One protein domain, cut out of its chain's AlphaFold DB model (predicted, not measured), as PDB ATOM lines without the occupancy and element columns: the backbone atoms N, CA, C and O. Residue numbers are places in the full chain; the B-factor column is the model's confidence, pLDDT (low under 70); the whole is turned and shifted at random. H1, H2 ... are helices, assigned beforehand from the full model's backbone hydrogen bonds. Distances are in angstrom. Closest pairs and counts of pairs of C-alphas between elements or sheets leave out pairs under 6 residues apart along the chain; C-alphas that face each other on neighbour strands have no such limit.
ATOM      1  N   GLU A 269      49.886  58.518  99.993       93.50
ATOM      2  CA  GLU A 269      50.953  59.313 100.617       93.50
ATOM      3  C   GLU A 269      51.489  60.422  99.698       93.50
ATOM      4  O   GLU A 269      51.926  61.469 100.180       93.50
ATOM      5  N   GLY A 270      51.446  60.206  98.380       94.38
ATOM      6  CA  GLY A 270      51.825  61.187  97.365       94.38
ATOM      7  C   GLY A 270      50.726  62.205  97.051       94.38
ATOM      8  O   GLY A 270      51.017  63.218  96.430       94.38
ATOM      9  N   GLN A 271      49.497  61.978  97.523       95.50
ATOM     10  CA  GLN A 271      48.324  62.827  97.262       95.50
ATOM     11  C   GLN A 271      48.112  63.918  98.328       95.50
ATOM     12  O   GLN A 271      47.043  64.526  98.411       95.50
ATOM     13  N   ILE A 272      49.115  64.168  99.180       95.12
ATOM     14  CA  ILE A 272      49.052  65.153 100.274       95.12
ATOM     15  C   ILE A 272      48.718  66.574  99.785       95.12
ATOM     16  O   ILE A 272      48.100  67.344 100.519       95.12
ATOM     17  N   TYR A 273      49.111  66.918  98.556       91.44
ATOM     18  CA  TYR A 273      48.902  68.241  97.963       91.44
ATOM     19  C   TYR A 273      47.742  68.286  96.954       91.44
ATOM     20  O   TYR A 273      47.498  69.340  96.374       91.44
ATOM     21  N   ASP A 274      46.963  67.206  96.815       91.69
ATOM     22  CA  ASP A 274      45.849  67.092  95.852       91.69
ATOM     23  C   ASP A 274      44.548  67.756  96.358       91.69
ATOM     24  O   ASP A 274      43.437  67.356  96.017       91.69
ATOM     25  N   GLY A 275      44.675  68.767  97.220       89.06
ATOM     26  CA  GLY A 275      43.562  69.538  97.778       89.06
ATOM     27  C   GLY A 275      43.372  69.370  99.286       89.06
ATOM     28  O   GLY A 275      43.807  68.382  99.886       89.06
ATOM     29  N   PHE A 276      42.705  70.356  99.889       91.81
ATOM     30  CA  PHE A 276      42.459  70.460 101.329       91.81
ATOM     31  C   PHE A 276      41.232  69.657 101.792       91.81
ATOM     32  O   PHE A 276      40.348  69.322 101.008       91.81
ATOM     33  N   PHE A 277      41.159  69.389 103.098       94.81
ATOM     34  CA  PHE A 277      40.125  68.559 103.734       94.81
ATOM     35  C   PHE A 277      39.026  69.373 104.434       94.81
ATOM     36  O   PHE A 277      38.511  68.959 105.474       94.81
ATOM     37  N   ASP A 278      38.669  70.547 103.908       92.44
ATOM     38  CA  ASP A 278      37.783  71.491 104.608       92.44
ATOM     39  C   ASP A 278      36.413  70.888 104.958       92.44
ATOM     40  O   ASP A 278      35.909  71.096 106.064       92.44
ATOM     41  N   ALA A 279      35.848  70.063 104.069       94.62
ATOM     42  CA  ALA A 279      34.571  69.375 104.286       94.62
ATOM     43  C   ALA A 279      34.608  68.322 105.415       94.62
ATOM     44  O   ALA A 279      33.568  67.985 105.980       94.62
ATOM     45  N   ASP A 280      35.794  67.810 105.755       96.81
ATOM     46  CA  ASP A 280      35.995  66.755 106.754       96.81
ATOM     47  C   ASP A 280      36.690  67.259 108.032       96.81
ATOM     48  O   ASP A 280      36.916  66.483 108.961       96.81
ATOM     49  N   LYS A 281      36.977  68.564 108.133       94.69
ATOM     50  CA  LYS A 281      37.727  69.166 109.248       94.69
ATOM     51  C   LYS A 281      37.152  68.825 110.629       94.69
ATOM     52  O   LYS A 281      37.887  68.387 111.507       94.69
ATOM     53  N   SER A 282      35.838  68.954 110.811       96.62
ATOM     54  CA  SER A 282      35.183  68.625 112.087       96.62
ATOM     55  C   SER A 282      35.236  67.129 112.418       96.62
ATOM     56  O   SER A 282      35.331  66.758 113.587       96.62
ATOM     57  N   LYS A 283      35.217  66.257 111.401       97.94
ATOM     58  CA  LYS A 283      35.337  64.802 111.572       97.94
ATOM     59  C   LYS A 283      36.765  64.401 111.944       97.94
ATOM     60  O   LYS A 283      36.935  63.485 112.742       97.94
ATOM     61  N   LEU A 284      37.778  65.095 111.417       97.50
ATOM     62  CA  LEU A 284      39.181  64.904 111.805       97.50
ATOM     63  C   LEU A 284      39.393  65.242 113.288       97.50
ATOM     64  O   LEU A 284      39.989  64.457 114.025       97.50
ATOM     65  N   ASP A 285      38.830  66.358 113.756       95.69
ATOM     66  CA  ASP A 285      38.870  66.713 115.179       95.69
ATOM     67  C   ASP A 285      38.132  65.668 116.037       95.69
ATOM     68  O   ASP A 285      38.660  65.196 117.050       95.69
ATOM     69  N   ALA A 286      36.943  65.237 115.598       97.56
ATOM     70  CA  ALA A 286      36.173  64.198 116.276       97.56
ATOM     71  C   ALA A 286      36.928  62.861 116.348       97.56
ATOM     72  O   ALA A 286      36.905  62.211 117.394       97.56
ATOM     73  N   PHE A 287      37.637  62.462 115.285       98.00
ATOM     74  CA  PHE A 287      38.443  61.239 115.254       98.00
ATOM     75  C   PHE A 287      39.447  61.212 116.411       98.00
ATOM     76  O   PHE A 287      39.530  60.223 117.139       98.00
ATOM     77  N   HIS A 288      40.163  62.314 116.642       96.31
ATOM     78  CA  HIS A 288      41.160  62.380 117.710       96.31
ATOM     79  C   HIS A 288      40.569  62.533 119.115       96.31
ATOM     80  O   HIS A 288      41.210  62.094 120.071       96.31
ATOM     81  N   ALA A 289      39.370  63.103 119.246       96.44
ATOM     82  CA  ALA A 289      38.659  63.235 120.520       96.44
ATOM     83  C   ALA A 289      37.911  61.957 120.950       96.44
ATOM     84  O   ALA A 289      37.484  61.842 122.096       96.44
ATOM     85  N   THR A 290      37.746  60.997 120.039       97.62
ATOM     86  CA  THR A 290      36.927  59.798 120.247       97.62
ATOM     87  C   THR A 290      37.785  58.589 120.659       97.62
ATOM     88  O   THR A 290      38.895  58.428 120.128       97.62
ATOM     89  N   PRO A 291      37.307  57.711 121.568       97.56
ATOM     90  CA  PRO A 291      37.953  56.430 121.866       97.56
ATOM     91  C   PRO A 291      38.100  55.533 120.630       97.56
ATOM     92  O   PRO A 291      37.285  55.583 119.708       97.56
ATOM     93  N   TRP A 292      39.143  54.703 120.600       97.31
ATOM     94  CA  TRP A 292      39.526  53.919 119.416       97.31
ATOM     95  C   TRP A 292      38.408  53.023 118.876       97.31
ATOM     96  O   TRP A 292      38.186  52.993 117.667       97.31
ATOM     97  N   GLU A 293      37.657  52.381 119.766       96.75
ATOM     98  CA  GLU A 293      36.506  51.517 119.482       96.75
ATOM     99  C   GLU A 293      35.387  52.190 118.665       96.75
ATOM    100  O   GLU A 293      34.559  51.506 118.067       96.75
ATOM    101  N   HIS A 294      35.362  53.523 118.594       97.38
ATOM    102  CA  HIS A 294      34.363  54.280 117.836       97.38
ATOM    103  C   HIS A 294      34.949  55.032 116.631       97.38
ATOM    104  O   HIS A 294      34.199  55.566 115.810       97.38
ATOM    105  N   ARG A 295      36.278  55.057 116.467       98.00
ATOM    106  CA  ARG A 295      36.939  55.808 115.384       98.00
ATOM    107  C   ARG A 295      36.644  55.259 113.994       98.00
ATOM    108  O   ARG A 295      36.562  56.042 113.053       98.00
ATOM    109  N   LEU A 296      36.429  53.949 113.858       97.38
ATOM    110  CA  LEU A 296      36.126  53.323 112.566       97.38
ATOM    111  C   LEU A 296      34.849  53.899 111.925       97.38
ATOM    112  O   LEU A 296      34.819  54.159 110.724       97.38
ATOM    113  N   ALA A 297      33.818  54.178 112.730       97.50
ATOM    114  CA  ALA A 297      32.587  54.800 112.246       97.50
ATOM    115  C   ALA A 297      32.835  56.214 111.692       97.50
ATOM    116  O   ALA A 297      32.275  56.586 110.661       97.50
ATOM    117  N   ILE A 298      33.721  56.982 112.338       98.25
ATOM    118  CA  ILE A 298      34.131  58.310 111.864       98.25
ATOM    119  C   ILE A 298      34.894  58.178 110.546       98.25
ATOM    120  O   ILE A 298      34.572  58.893 109.598       98.25
ATOM    121  N   VAL A 299      35.832  57.228 110.453       98.06
ATOM    122  CA  VAL A 299      36.595  56.968 109.224       98.06
ATOM    123  C   VAL A 299      35.659  56.702 108.049       98.06
ATOM    124  O   VAL A 299      35.789  57.347 107.015       98.06
ATOM    125  N   HIS A 300      34.652  55.840 108.205       97.44
ATOM    126  CA  HIS A 300      33.681  55.574 107.137       97.44
ATOM    127  C   HIS A 300      32.819  56.782 106.750       97.44
ATOM    128  O   HIS A 300      32.280  56.811 105.644       97.44
ATOM    129  N   SER A 301      32.698  57.777 107.629       97.94
ATOM    130  CA  SER A 301      31.924  58.992 107.377       97.94
ATOM    131  C   SER A 301      32.703  60.094 106.653       97.94
ATOM    132  O   SER A 301      32.084  61.078 106.240       97.94
ATOM    133  N   PHE A 302      34.031  59.974 106.495       98.44
ATOM    134  CA  PHE A 302      34.809  60.948 105.725       98.44
ATOM    135  C   PHE A 302      34.299  61.030 104.290       98.44
ATOM    136  O   PHE A 302      34.002  60.008 103.669       98.44
ATOM    137  N   SER A 303      34.206  62.245 103.761       97.31
ATOM    138  CA  SER A 303      33.826  62.510 102.376       97.31
ATOM    139  C   SER A 303      34.997  62.235 101.429       97.31
ATOM    140  O   SER A 303      34.802  61.625 100.375       97.31
ATOM    141  N   ASP A 304      36.220  62.573 101.837       97.69
ATOM    142  CA  ASP A 304      37.442  62.334 101.070       97.69
ATOM    143  C   ASP A 304      37.933  60.876 101.183       97.69
ATOM    144  O   ASP A 304      38.055  60.309 102.272       97.69
ATOM    145  N   ALA A 305      38.231  60.248 100.039       96.75
ATOM    146  CA  ALA A 305      38.711  58.867  99.977       96.75
ATOM    147  C   ALA A 305      40.097  58.674 100.608       96.75
ATOM    148  O   ALA A 305      40.347  57.622 101.199       96.75
ATOM    149  N   ARG A 306      40.962  59.691 100.534       97.62
ATOM    150  CA  ARG A 306      42.315  59.671 101.103       97.62
ATOM    151  C   ARG A 306      42.254  59.508 102.615       97.62
ATOM    152  O   ARG A 306      42.955  58.673 103.177       97.62
ATOM    153  N   LEU A 307      41.353  60.244 103.268       98.19
ATOM    154  CA  LEU A 307      41.155  60.162 104.717       98.19
ATOM    155  C   LEU A 307      40.579  58.811 105.150       98.19
ATOM    156  O   LEU A 307      40.939  58.312 106.216       98.19
ATOM    157  N   ARG A 308      39.718  58.195 104.326       97.81
ATOM    158  CA  ARG A 308      39.211  56.837 104.586       97.81
ATOM    159  C   ARG A 308      40.338  55.808 104.574       97.81
ATOM    160  O   ARG A 308      40.442  55.022 105.510       97.81
ATOM    161  N   ASP A 309      41.184  55.840 103.546       97.19
ATOM    162  CA  ASP A 309      42.329  54.931 103.418       97.19
ATOM    163  C   ASP A 309      43.347  55.145 104.552       97.19
ATOM    164  O   ASP A 309      43.665  54.220 105.299       97.19
ATOM    165  N   LEU A 310      43.779  56.391 104.773       97.94
ATOM    166  CA  LEU A 310      44.718  56.730 105.846       97.94
ATOM    167  C   LEU A 310      44.170  56.394 107.236       97.94
ATOM    168  O   LEU A 310      44.900  55.862 108.067       97.94
ATOM    169  N   GLY A 311      42.885  56.657 107.489       98.00
ATOM    170  CA  GLY A 311      42.241  56.333 108.757       98.00
ATOM    171  C   GLY A 311      42.192  54.833 109.034       98.00
ATOM    172  O   GLY A 311      42.472  54.420 110.159       98.00
ATOM    173  N   LEU A 312      41.901  54.012 108.018       97.69
ATOM    174  CA  LEU A 312      41.947  52.552 108.144       97.69
ATOM    175  C   LEU A 312      43.366  52.057 108.442       97.69
ATOM    176  O   LEU A 312      43.548  51.277 109.377       97.69
ATOM    177  N   ARG A 313      44.371  52.553 107.707       97.31
ATOM    178  CA  ARG A 313      45.786  52.212 107.937       97.31
ATOM    179  C   ARG A 313      46.252  52.619 109.335       97.31
ATOM    180  O   ARG A 313      46.953  51.858 109.992       97.31
ATOM    181  N   LEU A 314      45.840  53.794 109.809       97.69
ATOM    182  CA  LEU A 314      46.188  54.289 111.139       97.69
ATOM    183  C   LEU A 314      45.562  53.438 112.252       97.69
ATOM    184  O   LEU A 314      46.243  53.107 113.217       97.69
ATOM    185  N   ILE A 315      44.283  53.062 112.124       98.06
ATOM    186  CA  ILE A 315      43.635  52.162 113.090       98.06
ATOM    187  C   ILE A 315      44.320  50.793 113.083       98.06
ATOM    188  O   ILE A 315      44.598  50.261 114.150       98.06
ATOM    189  N   HIS A 316      44.630  50.238 111.911       97.75
ATOM    190  CA  HIS A 316      45.324  48.952 111.799       97.75
ATOM    191  C   HIS A 316      46.716  48.967 112.437       97.75
ATOM    192  O   HIS A 316      47.060  48.026 113.144       97.75
ATOM    193  N   ALA A 317      47.478  50.048 112.262       95.81
ATOM    194  CA  ALA A 317      48.808  50.176 112.852       95.81
ATOM    195  C   ALA A 317      48.783  50.311 114.386       95.81
ATOM    196  O   ALA A 317      49.642  49.753 115.065       95.81
ATOM    197  N   GLU A 318      47.819  51.053 114.937       96.19
ATOM    198  CA  GLU A 318      47.813  51.425 116.362       96.19
ATOM    199  C   GLU A 318      46.903  50.535 117.224       96.19
ATOM    200  O   GLU A 318      47.193  50.288 118.395       96.19
ATOM    201  N   ARG A 319      45.772  50.085 116.672       96.81
ATOM    202  CA  ARG A 319      44.714  49.326 117.359       96.81
ATOM    203  C   ARG A 319      44.056  48.303 116.423       96.81
ATOM    204  O   ARG A 319      42.850  48.371 116.182       96.81
ATOM    205  N   PRO A 320      44.805  47.318 115.896       96.12
ATOM    206  CA  PRO A 320      44.230  46.293 115.021       96.12
ATOM    207  C   PRO A 320      43.124  45.475 115.709       96.12
ATOM    208  O   PRO A 320      42.252  44.928 115.041       96.12
ATOM    209  N   ASP A 321      43.111  45.434 117.044       96.25
ATOM    210  CA  ASP A 321      42.116  44.742 117.865       96.25
ATOM    211  C   ASP A 321      40.694  45.314 117.757       96.25
ATOM    212  O   ASP A 321      39.738  44.604 118.068       96.25
ATOM    213  N   VAL A 322      40.534  46.567 117.306       96.56
ATOM    214  CA  VAL A 322      39.203  47.170 117.092       96.56
ATOM    215  C   VAL A 322      38.663  46.943 115.678       96.56
ATOM    216  O   VAL A 322      37.528  47.322 115.388       96.56
ATOM    217  N   LEU A 323      39.459  46.336 114.794       96.62
ATOM    218  CA  LEU A 323      39.034  45.942 113.456       96.62
ATOM    219  C   LEU A 323      38.490  44.513 113.474       96.62
ATOM    220  O   LEU A 323      38.940  43.650 114.229       96.62
ATOM    221  N   ASP A 324      37.531  44.233 112.594       95.69
ATOM    222  CA  ASP A 324      37.126  42.855 112.360       95.69
ATOM    223  C   ASP A 324      38.259  42.067 111.678       95.69
ATOM    224  O   ASP A 324      39.109  42.615 110.968       95.69
ATOM    225  N   ARG A 325      38.254  40.744 111.872       95.56
ATOM    226  CA  ARG A 325      39.313  39.861 111.362       95.56
ATOM    227  C   ARG A 325      39.473  39.935 109.845       95.56
ATOM    228  O   ARG A 325      40.586  39.777 109.355       95.56
ATOM    229  N   THR A 326      38.386  40.151 109.106       96.00
ATOM    230  CA  THR A 326      38.426  40.216 107.643       96.00
ATOM    231  C   THR A 326      39.092  41.504 107.177       96.00
ATOM    232  O   THR A 326      39.929  41.456 106.279       96.00
ATOM    233  N   THR A 327      38.764  42.642 107.788       95.19
ATOM    234  CA  THR A 327      39.415  43.923 107.489       95.19
ATOM    235  C   THR A 327      40.891  43.902 107.875       95.19
ATOM    236  O   THR A 327      41.725  44.297 107.065       95.19
ATOM    237  N   CYS A 328      41.228  43.376 109.057       96.38
ATOM    238  CA  CYS A 328      42.621  43.259 109.494       96.38
ATOM    239  C   CYS A 328      43.447  42.408 108.517       96.38
ATOM    240  O   CYS A 328      44.452  42.886 108.002       96.38
ATOM    241  N   ALA A 329      42.966  41.209 108.163       96.06
ATOM    242  CA  ALA A 329      43.668  40.324 107.233       96.06
ATOM    243  C   ALA A 329      43.882  40.963 105.849       96.06
ATOM    244  O   ALA A 329      44.944  40.804 105.253       96.06
ATOM    245  N   LYS A 330      42.901  41.723 105.341       96.50
ATOM    246  CA  LYS A 330      43.052  42.463 104.076       96.50
ATOM    247  C   LYS A 330      44.158  43.514 104.148       96.50
ATOM    248  O   LYS A 330      44.913  43.654 103.192       96.50
ATOM    249  N   LEU A 331      44.248  44.252 105.253       96.62
ATOM    250  CA  LEU A 331      45.280  45.275 105.444       96.62
ATOM    251  C   LEU A 331      46.666  44.651 105.661       96.62
ATOM    252  O   LEU A 331      47.644  45.164 105.124       96.62
ATOM    253  N   ASP A 332      46.743  43.518 106.364       97.12
ATOM    254  CA  ASP A 332      47.981  42.745 106.523       97.12
ATOM    255  C   ASP A 332      48.521  42.266 105.167       97.12
ATOM    256  O   ASP A 332      49.707  42.433 104.881       97.12
ATOM    257  N   ILE A 333      47.646  41.728 104.310       97.25
ATOM    258  CA  ILE A 333      47.992  41.311 102.942       97.25
ATOM    259  C   ILE A 333      48.455  42.515 102.116       97.25
ATOM    260  O   ILE A 333      49.544  42.473 101.554       97.25
ATOM    261  N   ALA A 334      47.694  43.614 102.101       95.06
ATOM    262  CA  ALA A 334      48.058  44.809 101.336       95.06
ATOM    263  C   ALA A 334      49.411  45.405 101.779       95.06
ATOM    264  O   ALA A 334      50.203  45.874 100.958       95.06
ATOM    265  N   LEU A 335      49.713  45.372 103.082       95.44
ATOM    266  CA  LEU A 335      51.017  45.777 103.604       95.44
ATOM    267  C   LEU A 335      52.125  44.812 103.161       95.44
ATOM    268  O   LEU A 335      53.203  45.265 102.776       95.44
ATOM    269  N   ALA A 336      51.876  43.502 103.209       96.94
ATOM    270  CA  ALA A 336      52.829  42.492 102.759       96.94
ATOM    271  C   ALA A 336      53.144  42.635 101.261       96.94
ATOM    272  O   ALA A 336      54.320  42.615 100.891       96.94
ATOM    273  N   GLU A 337      52.134  42.863 100.417       95.31
ATOM    274  CA  GLU A 337      52.307  43.162  98.989       95.31
ATOM    275  C   GLU A 337      53.210  44.387  98.807       95.31
ATOM    276  O   GLU A 337      54.261  44.294  98.177       95.31
ATOM    277  N   ARG A 338      52.887  45.504  99.472       94.25
ATOM    278  CA  ARG A 338      53.662  46.754  99.377       94.25
ATOM    279  C   ARG A 338      55.126  46.597  99.802       94.25
ATOM    280  O   ARG A 338      56.016  47.234  99.236       94.25
ATOM    281  N   LEU A 339      55.391  45.777 100.820       96.00
ATOM    282  CA  LEU A 339      56.740  45.523 101.333       96.00
ATOM    283  C   LEU A 339      57.553  44.559 100.457       96.00
ATOM    284  O   LEU A 339      58.782  44.543 100.566       96.00
ATOM    285  N   THR A 340      56.900  43.765  99.608       95.81
ATOM    286  CA  THR A 340      57.534  42.721  98.780       95.81
ATOM    287  C   THR A 340      57.459  42.986  97.277       95.81
ATOM    288  O   THR A 340      58.028  42.223  96.495       95.81
ATOM    289  N   GLU A 341      56.828  44.089  96.878       92.50
ATOM    290  CA  GLU A 341      56.695  44.530  95.493       92.50
ATOM    291  C   GLU A 341      58.050  44.661  94.777       92.50
ATOM    292  O   GLU A 341      59.122  44.839  95.381       92.50
ATOM    293  N   LYS A 342      58.025  44.562  93.445       86.81
ATOM    294  CA  LYS A 342      59.241  44.691  92.642       86.81
ATOM    295  C   LYS A 342      59.736  46.129  92.702       86.81
ATOM    296  O   LYS A 342      59.045  47.052  92.295       86.81
ATOM    297  N   ALA A 343      60.986  46.313  93.116       76.31
ATOM    298  CA  ALA A 343      61.574  47.644  93.267       76.31
ATOM    299  C   ALA A 343      61.624  48.474  91.969       76.31
ATOM    300  O   ALA A 343      61.695  49.691  92.036       76.31
ATOM    301  N   SER A 344      61.566  47.846  90.789       82.38
ATOM    302  CA  SER A 344      61.458  48.561  89.507       82.38
ATOM    303  C   SER A 344      60.089  49.209  89.273       82.38
ATOM    304  O   SER A 344      59.957  50.017  88.361       82.38
ATOM    305  N   GLU A 345      59.074  48.827  90.046       86.88
ATOM    306  CA  GLU A 345      57.676  49.240  89.870       86.88
ATOM    307  C   GLU A 345      57.245  50.275  90.929       86.88
ATOM    308  O   GLU A 345      56.204  50.914  90.779       86.88
ATOM    309  N   VAL A 346      58.065  50.506  91.967       91.00
ATOM    310  CA  VAL A 346      57.710  51.355  93.113       91.00
ATOM    311  C   VAL A 346      58.813  52.340  93.514       91.00
ATOM    312  O   VAL A 346      59.996  52.025  93.409       91.00
ATOM    313  N   PRO A 347      58.457  53.531  94.031       89.44
ATOM    314  CA  PRO A 347      59.425  54.554  94.426       89.44
ATOM    315  C   PRO A 347      59.998  54.383  95.848       89.44
ATOM    316  O   PRO A 347      60.747  55.247  96.301       89.44
ATOM    317  N   TRP A 348      59.634  53.328  96.587       92.12
ATOM    318  CA  TRP A 348      60.114  53.081  97.954       92.12
ATOM    319  C   TRP A 348      61.040  51.864  98.041       92.12
ATOM    320  O   TRP A 348      61.065  50.999  97.168       92.12
ATOM    321  N   LEU A 349      61.793  51.784  99.139       94.75
ATOM    322  CA  LEU A 349      62.643  50.639  99.441       94.75
ATOM    323  C   LEU A 349      61.788  49.441  99.888       94.75
ATOM    324  O   LEU A 349      61.048  49.536 100.866       94.75
ATOM    325  N   THR A 350      61.902  48.315  99.184       96.81
ATOM    326  CA  THR A 350      61.204  47.058  99.511       96.81
ATOM    327  C   THR A 350      62.109  46.103 100.283       96.81
ATOM    328  O   THR A 350      63.334  46.206 100.198       96.81
ATOM    329  N   LEU A 351      61.528  45.157 101.030       97.56
ATOM    330  CA  LEU A 351      62.284  44.215 101.866       97.56
ATOM    331  C   LEU A 351      63.347  43.432 101.073       97.56
ATOM    332  O   LEU A 351      64.492  43.415 101.523       97.56
ATOM    333  N   PRO A 352      63.058  42.856  99.884       96.81
ATOM    334  CA  PRO A 352      64.079  42.131  99.123       96.81
ATOM    335  C   PRO A 352      65.257  43.015  98.697       96.81
ATOM    336  O   PRO A 352      66.400  42.564  98.666       96.81
ATOM    337  N   THR A 353      64.990  44.281  98.366       96.44
ATOM    338  CA  THR A 353      66.036  45.239  97.984       96.44
ATOM    339  C   THR A 353      66.829  45.704  99.200       96.44
ATOM    340  O   THR A 353      68.053  45.764  99.128       96.44
ATOM    341  N   ALA A 354      66.159  45.978 100.322       97.12
ATOM    342  CA  ALA A 354      66.800  46.357 101.578       97.12
ATOM    343  C   ALA A 354      67.757  45.265 102.072       97.12
ATOM    344  O   ALA A 354      68.892  45.569 102.416       97.12
ATOM    345  N   ILE A 355      67.334  43.997 102.033       98.00
ATOM    346  CA  ILE A 355      68.167  42.844 102.405       98.00
ATOM    347  C   ILE A 355      69.453  42.820 101.572       98.00
ATOM    348  O   ILE A 355      70.540  42.834 102.141       98.00
ATOM    349  N   LYS A 356      69.345  42.912 100.240       96.94
ATOM    350  CA  LYS A 356      70.520  42.955  99.349       96.94
ATOM    351  C   LYS A 356      71.447  44.134  99.644       96.94
ATOM    352  O   LYS A 356      72.664  43.999  99.555       96.94
ATOM    353  N   GLN A 357      70.883  45.302  99.961       96.62
ATOM    354  CA  GLN A 357      71.672  46.481 100.318       96.62
ATOM    355  C   GLN A 357      72.420  46.272 101.637       96.62
ATOM    356  O   GLN A 357      73.610  46.565 101.695       96.62
ATOM    357  N   VAL A 358      71.763  45.724 102.662       97.50
ATOM    358  CA  VAL A 358      72.396  45.438 103.958       97.50
ATOM    359  C   VAL A 358      73.474  44.361 103.818       97.50
ATOM    360  O   VAL A 358      74.565  44.536 104.346       97.50
ATOM    361  N   GLU A 359      73.239  43.296 103.049       97.62
ATOM    362  CA  GLU A 359      74.257  42.275 102.756       97.62
ATOM    363  C   GLU A 359      75.500  42.878 102.084       97.62
ATOM    364  O   GLU A 359      76.630  42.572 102.469       97.62
ATOM    365  N   ALA A 360      75.307  43.773 101.111       97.19
ATOM    366  CA  ALA A 360      76.408  44.488 100.471       97.19
ATOM    367  C   ALA A 360      77.132  45.434 101.446       97.19
ATOM    368  O   ALA A 360      78.357  45.535 101.404       97.19
ATOM    369  N   MET A 361      76.396  46.097 102.347       97.00
ATOM    370  CA  MET A 361      76.982  46.932 103.398       97.00
ATOM    371  C   MET A 361      77.830  46.101 104.361       97.00
ATOM    372  O   MET A 361      78.941  46.514 104.662       97.00
ATOM    373  N   ILE A 362      77.368  44.918 104.782       96.69
ATOM    374  CA  ILE A 362      78.124  44.013 105.666       96.69
ATOM    375  C   ILE A 362      79.465  43.624 105.035       96.69
ATOM    376  O   ILE A 362      80.488  43.640 105.713       96.69
ATOM    377  N   GLN A 363      79.490  43.336 103.730       95.19
ATOM    378  CA  GLN A 363      80.730  42.987 103.022       95.19
ATOM    379  C   GLN A 363      81.766  44.122 103.008       95.19
ATOM    380  O   GLN A 363      82.961  43.854 102.896       95.19
ATOM    381  N   ALA A 364      81.317  45.375 103.109       94.88
ATOM    382  CA  ALA A 364      82.163  46.567 103.099       94.88
ATOM    383  C   ALA A 364      82.342  47.209 104.490       94.88
ATOM    384  O   ALA A 364      83.043  48.215 104.607       94.88
ATOM    385  N   ALA A 365      81.700  46.665 105.527       94.19
ATOM    386  CA  ALA A 365      81.619  47.267 106.852       94.19
ATOM    387  C   ALA A 365      82.907  47.086 107.665       94.19
ATOM    388  O   ALA A 365      83.616  46.084 107.546       94.19
ATOM    389  N   SER A 366      83.187  48.043 108.552       93.75
ATOM    390  CA  SER A 366      84.201  47.854 109.592       93.75
ATOM    391  C   SER A 366      83.693  46.887 110.677       93.75
ATOM    392  O   SER A 366      82.479  46.766 110.859       93.75
ATOM    393  N   PRO A 367      84.580  46.222 111.448       91.62
ATOM    394  CA  PRO A 367      84.170  45.284 112.499       91.62
ATOM    395  C   PRO A 367      83.145  45.853 113.489       91.62
ATOM    396  O   PRO A 367      82.219  45.149 113.886       91.62
ATOM    397  N   ASP A 368      83.261  47.141 113.816       91.44
ATOM    398  CA  ASP A 368      82.378  47.825 114.768       91.44
ATOM    399  C   ASP A 368      80.961  48.074 114.213       91.44
ATOM    400  O   ASP A 368      80.033  48.338 114.972       91.44
ATOM    401  N   GLN A 369      80.770  47.973 112.892       92.69
ATOM    402  CA  GLN A 369      79.476  48.144 112.220       92.69
ATOM    403  C   GLN A 369      78.766  46.814 111.940       92.69
ATOM    404  O   GLN A 369      77.542  46.796 111.794       92.69
ATOM    405  N   ILE A 370      79.508  45.702 111.861       94.31
ATOM    406  CA  ILE A 370      78.975  44.400 111.426       94.31
ATOM    407  C   ILE A 370      77.823  43.944 112.322       94.31
ATOM    408  O   ILE A 370      76.761  43.611 111.804       94.31
ATOM    409  N   ALA A 371      77.989  43.997 113.646       95.19
ATOM    410  CA  ALA A 371      76.966  43.524 114.582       95.19
ATOM    411  C   ALA A 371      75.620  44.250 114.397       95.19
ATOM    412  O   ALA A 371      74.567  43.617 114.356       95.19
ATOM    413  N   PHE A 372      75.660  45.575 114.217       94.69
ATOM    414  CA  PHE A 372      74.470  46.387 113.958       94.69
ATOM    415  C   PHE A 372      73.798  46.005 112.633       94.69
ATOM    416  O   PHE A 372      72.576  45.872 112.561       94.69
ATOM    417  N   LEU A 373      74.586  45.804 111.577       97.25
ATOM    418  CA  LEU A 373      74.062  45.447 110.261       97.25
ATOM    419  C   LEU A 373      73.478  44.026 110.229       97.25
ATOM    420  O   LEU A 373      72.439  43.814 109.608       97.25
ATOM    421  N   GLU A 374      74.097  43.066 110.920       97.25
ATOM    422  CA  GLU A 374      73.585  41.697 111.047       97.25
ATOM    423  C   GLU A 374      72.250  41.651 111.806       97.25
ATOM    424  O   GLU A 374      71.332  40.938 111.395       97.25
ATOM    425  N   GLU A 375      72.097  42.460 112.860       96.75
ATOM    426  CA  GLU A 375      70.819  42.618 113.565       96.75
ATOM    427  C   GLU A 375      69.716  43.119 112.614       96.75
ATOM    428  O   GLU A 375      68.624  42.542 112.547       96.75
ATOM    429  N   HIS A 376      70.020  44.146 111.814       96.44
ATOM    430  CA  HIS A 376      69.081  44.698 110.835       96.44
ATOM    431  C   HIS A 376      68.738  43.687 109.740       96.44
ATOM    432  O   HIS A 376      67.570  43.557 109.365       96.44
ATOM    433  N   LEU A 377      69.723  42.928 109.253       98.00
ATOM    434  CA  LEU A 377      69.503  41.860 108.282       98.00
ATOM    435  C   LEU A 377      68.552  40.789 108.836       98.00
ATOM    436  O   LEU A 377      67.621  40.371 108.141       98.00
ATOM    437  N   GLY A 378      68.742  40.382 110.094       98.06
ATOM    438  CA  GLY A 378      67.865  39.433 110.780       98.06
ATOM    439  C   GLY A 378      66.425  39.940 110.889       98.06
ATOM    440  O   GLY A 378      65.483  39.216 110.551       98.06
ATOM    441  N   TYR A 379      66.245  41.206 111.280       97.75
ATOM    442  CA  TYR A 379      64.930  41.849 111.324       97.75
ATOM    443  C   TYR A 379      64.246  41.869 109.948       97.75
ATOM    444  O   TYR A 379      63.096  41.435 109.818       97.75
ATOM    445  N   LEU A 380      64.949  42.330 108.908       97.94
ATOM    446  CA  LEU A 380      64.404  42.432 107.551       97.94
ATOM    447  C   LEU A 380      64.016  41.060 106.985       97.94
ATOM    448  O   LEU A 380      62.940  40.920 106.402       97.94
ATOM    449  N   THR A 381      64.851  40.045 107.208       98.00
ATOM    450  CA  THR A 381      64.596  38.666 106.760       98.00
ATOM    451  C   THR A 381      63.375  38.076 107.465       98.00
ATOM    452  O   THR A 381      62.466  37.572 106.809       98.00
ATOM    453  N   SER A 382      63.276  38.238 108.789       98.00
ATOM    454  CA  SER A 382      62.107  37.788 109.557       98.00
ATOM    455  C   SER A 382      60.808  38.450 109.079       98.00
ATOM    456  O   SER A 382      59.763  37.797 108.957       98.00
ATOM    457  N   ARG A 383      60.865  39.750 108.754       97.38
ATOM    458  CA  ARG A 383      59.734  40.484 108.174       97.38
ATOM    459  C   ARG A 383      59.366  39.972 106.784       97.38
ATOM    460  O   ARG A 383      58.173  39.859 106.505       97.38
ATOM    461  N   LEU A 384      60.343  39.639 105.940       97.75
ATOM    462  CA  LEU A 384      60.094  39.073 104.614       97.75
ATOM    463  C   LEU A 384      59.406  37.703 104.713       97.75
ATOM    464  O   LEU A 384      58.388  37.489 104.058       97.75
ATOM    465  N   ASP A 385      59.882  36.825 105.598       97.56
ATOM    466  CA  ASP A 385      59.271  35.512 105.838       97.56
ATOM    467  C   ASP A 385      57.830  35.630 106.346       97.56
ATOM    468  O   ASP A 385      56.958  34.834 105.995       97.56
ATOM    469  N   HIS A 386      57.561  36.623 107.196       96.94
ATOM    470  CA  HIS A 386      56.205  36.912 107.647       96.94
ATOM    471  C   HIS A 386      55.295  37.358 106.498       96.94
ATOM    472  O   HIS A 386      54.183  36.844 106.394       96.94
ATOM    473  N   CYS A 387      55.775  38.244 105.618       97.56
ATOM    474  CA  CYS A 387      55.030  38.653 104.427       97.56
ATOM    475  C   CYS A 387      54.740  37.448 103.521       97.56
ATOM    476  O   CYS A 387      53.604  37.267 103.097       97.56
ATOM    477  N   ALA A 388      55.720  36.566 103.304       96.06
ATOM    478  CA  ALA A 388      55.532  35.359 102.500       96.06
ATOM    479  C   ALA A 388      54.438  34.433 103.059       96.06
ATOM    480  O   ALA A 388      53.673  33.865 102.290       96.06
ATOM    481  N   ARG A 389      54.312  34.315 104.391       96.75
ATOM    482  CA  ARG A 389      53.231  33.535 105.024       96.75
ATOM    483  C   ARG A 389      51.846  34.162 104.871       96.75
ATOM    484  O   ARG A 389      50.871  33.426 104.903       96.75
ATOM    485  N   LEU A 390      51.754  35.488 104.771       95.62
ATOM    486  CA  LEU A 390      50.483  36.191 104.558       95.62
ATOM    487  C   LEU A 390      50.009  36.109 103.101       95.62
ATOM    488  O   LEU A 390      48.811  36.177 102.853       95.62
ATOM    489  N   LEU A 391      50.949  35.993 102.158       94.56
ATOM    490  CA  LEU A 391      50.694  35.964 100.713       94.56
ATOM    491  C   LEU A 391      50.578  34.544 100.128       94.56
ATOM    492  O   LEU A 391      50.311  34.406  98.934       94.56
ATOM    493  N   ALA A 392      50.818  33.515 100.943       90.75
ATOM    494  CA  ALA A 392      50.646  32.104 100.599       90.75
ATOM    495  C   ALA A 392      49.209  31.649 100.870       90.75
ATOM    496  O   ALA A 392      48.673  30.899 100.021       90.75
TER     497      ALA A 392
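Overview. This is residues 269 to 392 of the 392 residues of an uncharacterized protein of Chloroflexi bacterium (UniProt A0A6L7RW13). Two helical lobes stand at opposite ends of a bridging helix, H4: H1 to H3 folded back and forth, and the long hairpin of H5 and H6. The 124 printed residues hold six named helices, H1 to H6 along the chain; the class is all helix. The whole is loose, radius of gyration of the C-alphas 18.7 A, spanning 54 by 33 by 29 A.

Arrangement. H1, residues 278 to 289, forms a hairpin with H2, residues 292 to 301; their closest C-alphas, Phe 287 and Arg 295, are 5.6 A apart. H2 forms another with H3, residues 305 to 318: Val 299 and Arg 308, 5.3 A. H4, residues 325 to 340, only just touches H3, with 3 pairs of C-alphas within 8 A, the closest His 316 and Cys 328, 6.7 A. H5, residues 351 to 364, forms a hairpin with H6, residues 367 to 391: Ile 362 and Ile 370, 5.8 A. H6 touches H4 with residues 384 to 391 alone, closest Ala 336 and Cys 387, 4.7 A. Every O i to N i+4 pair is within hydrogen-bond range in H3, H4 and H5; H1 has 6 of 8, H2 3 of 6, H6 19 of 21.

Along the chain. C-alpha 278 begins H1 at (37.783, 71.491, 104.608); C-alpha 391 ends H6, 36.7 A long, at (50.694, 35.964, 100.713).

Size, cuts and confidence. The printed part has no cut and no long link; no printed residue is under 70 in pLDDT.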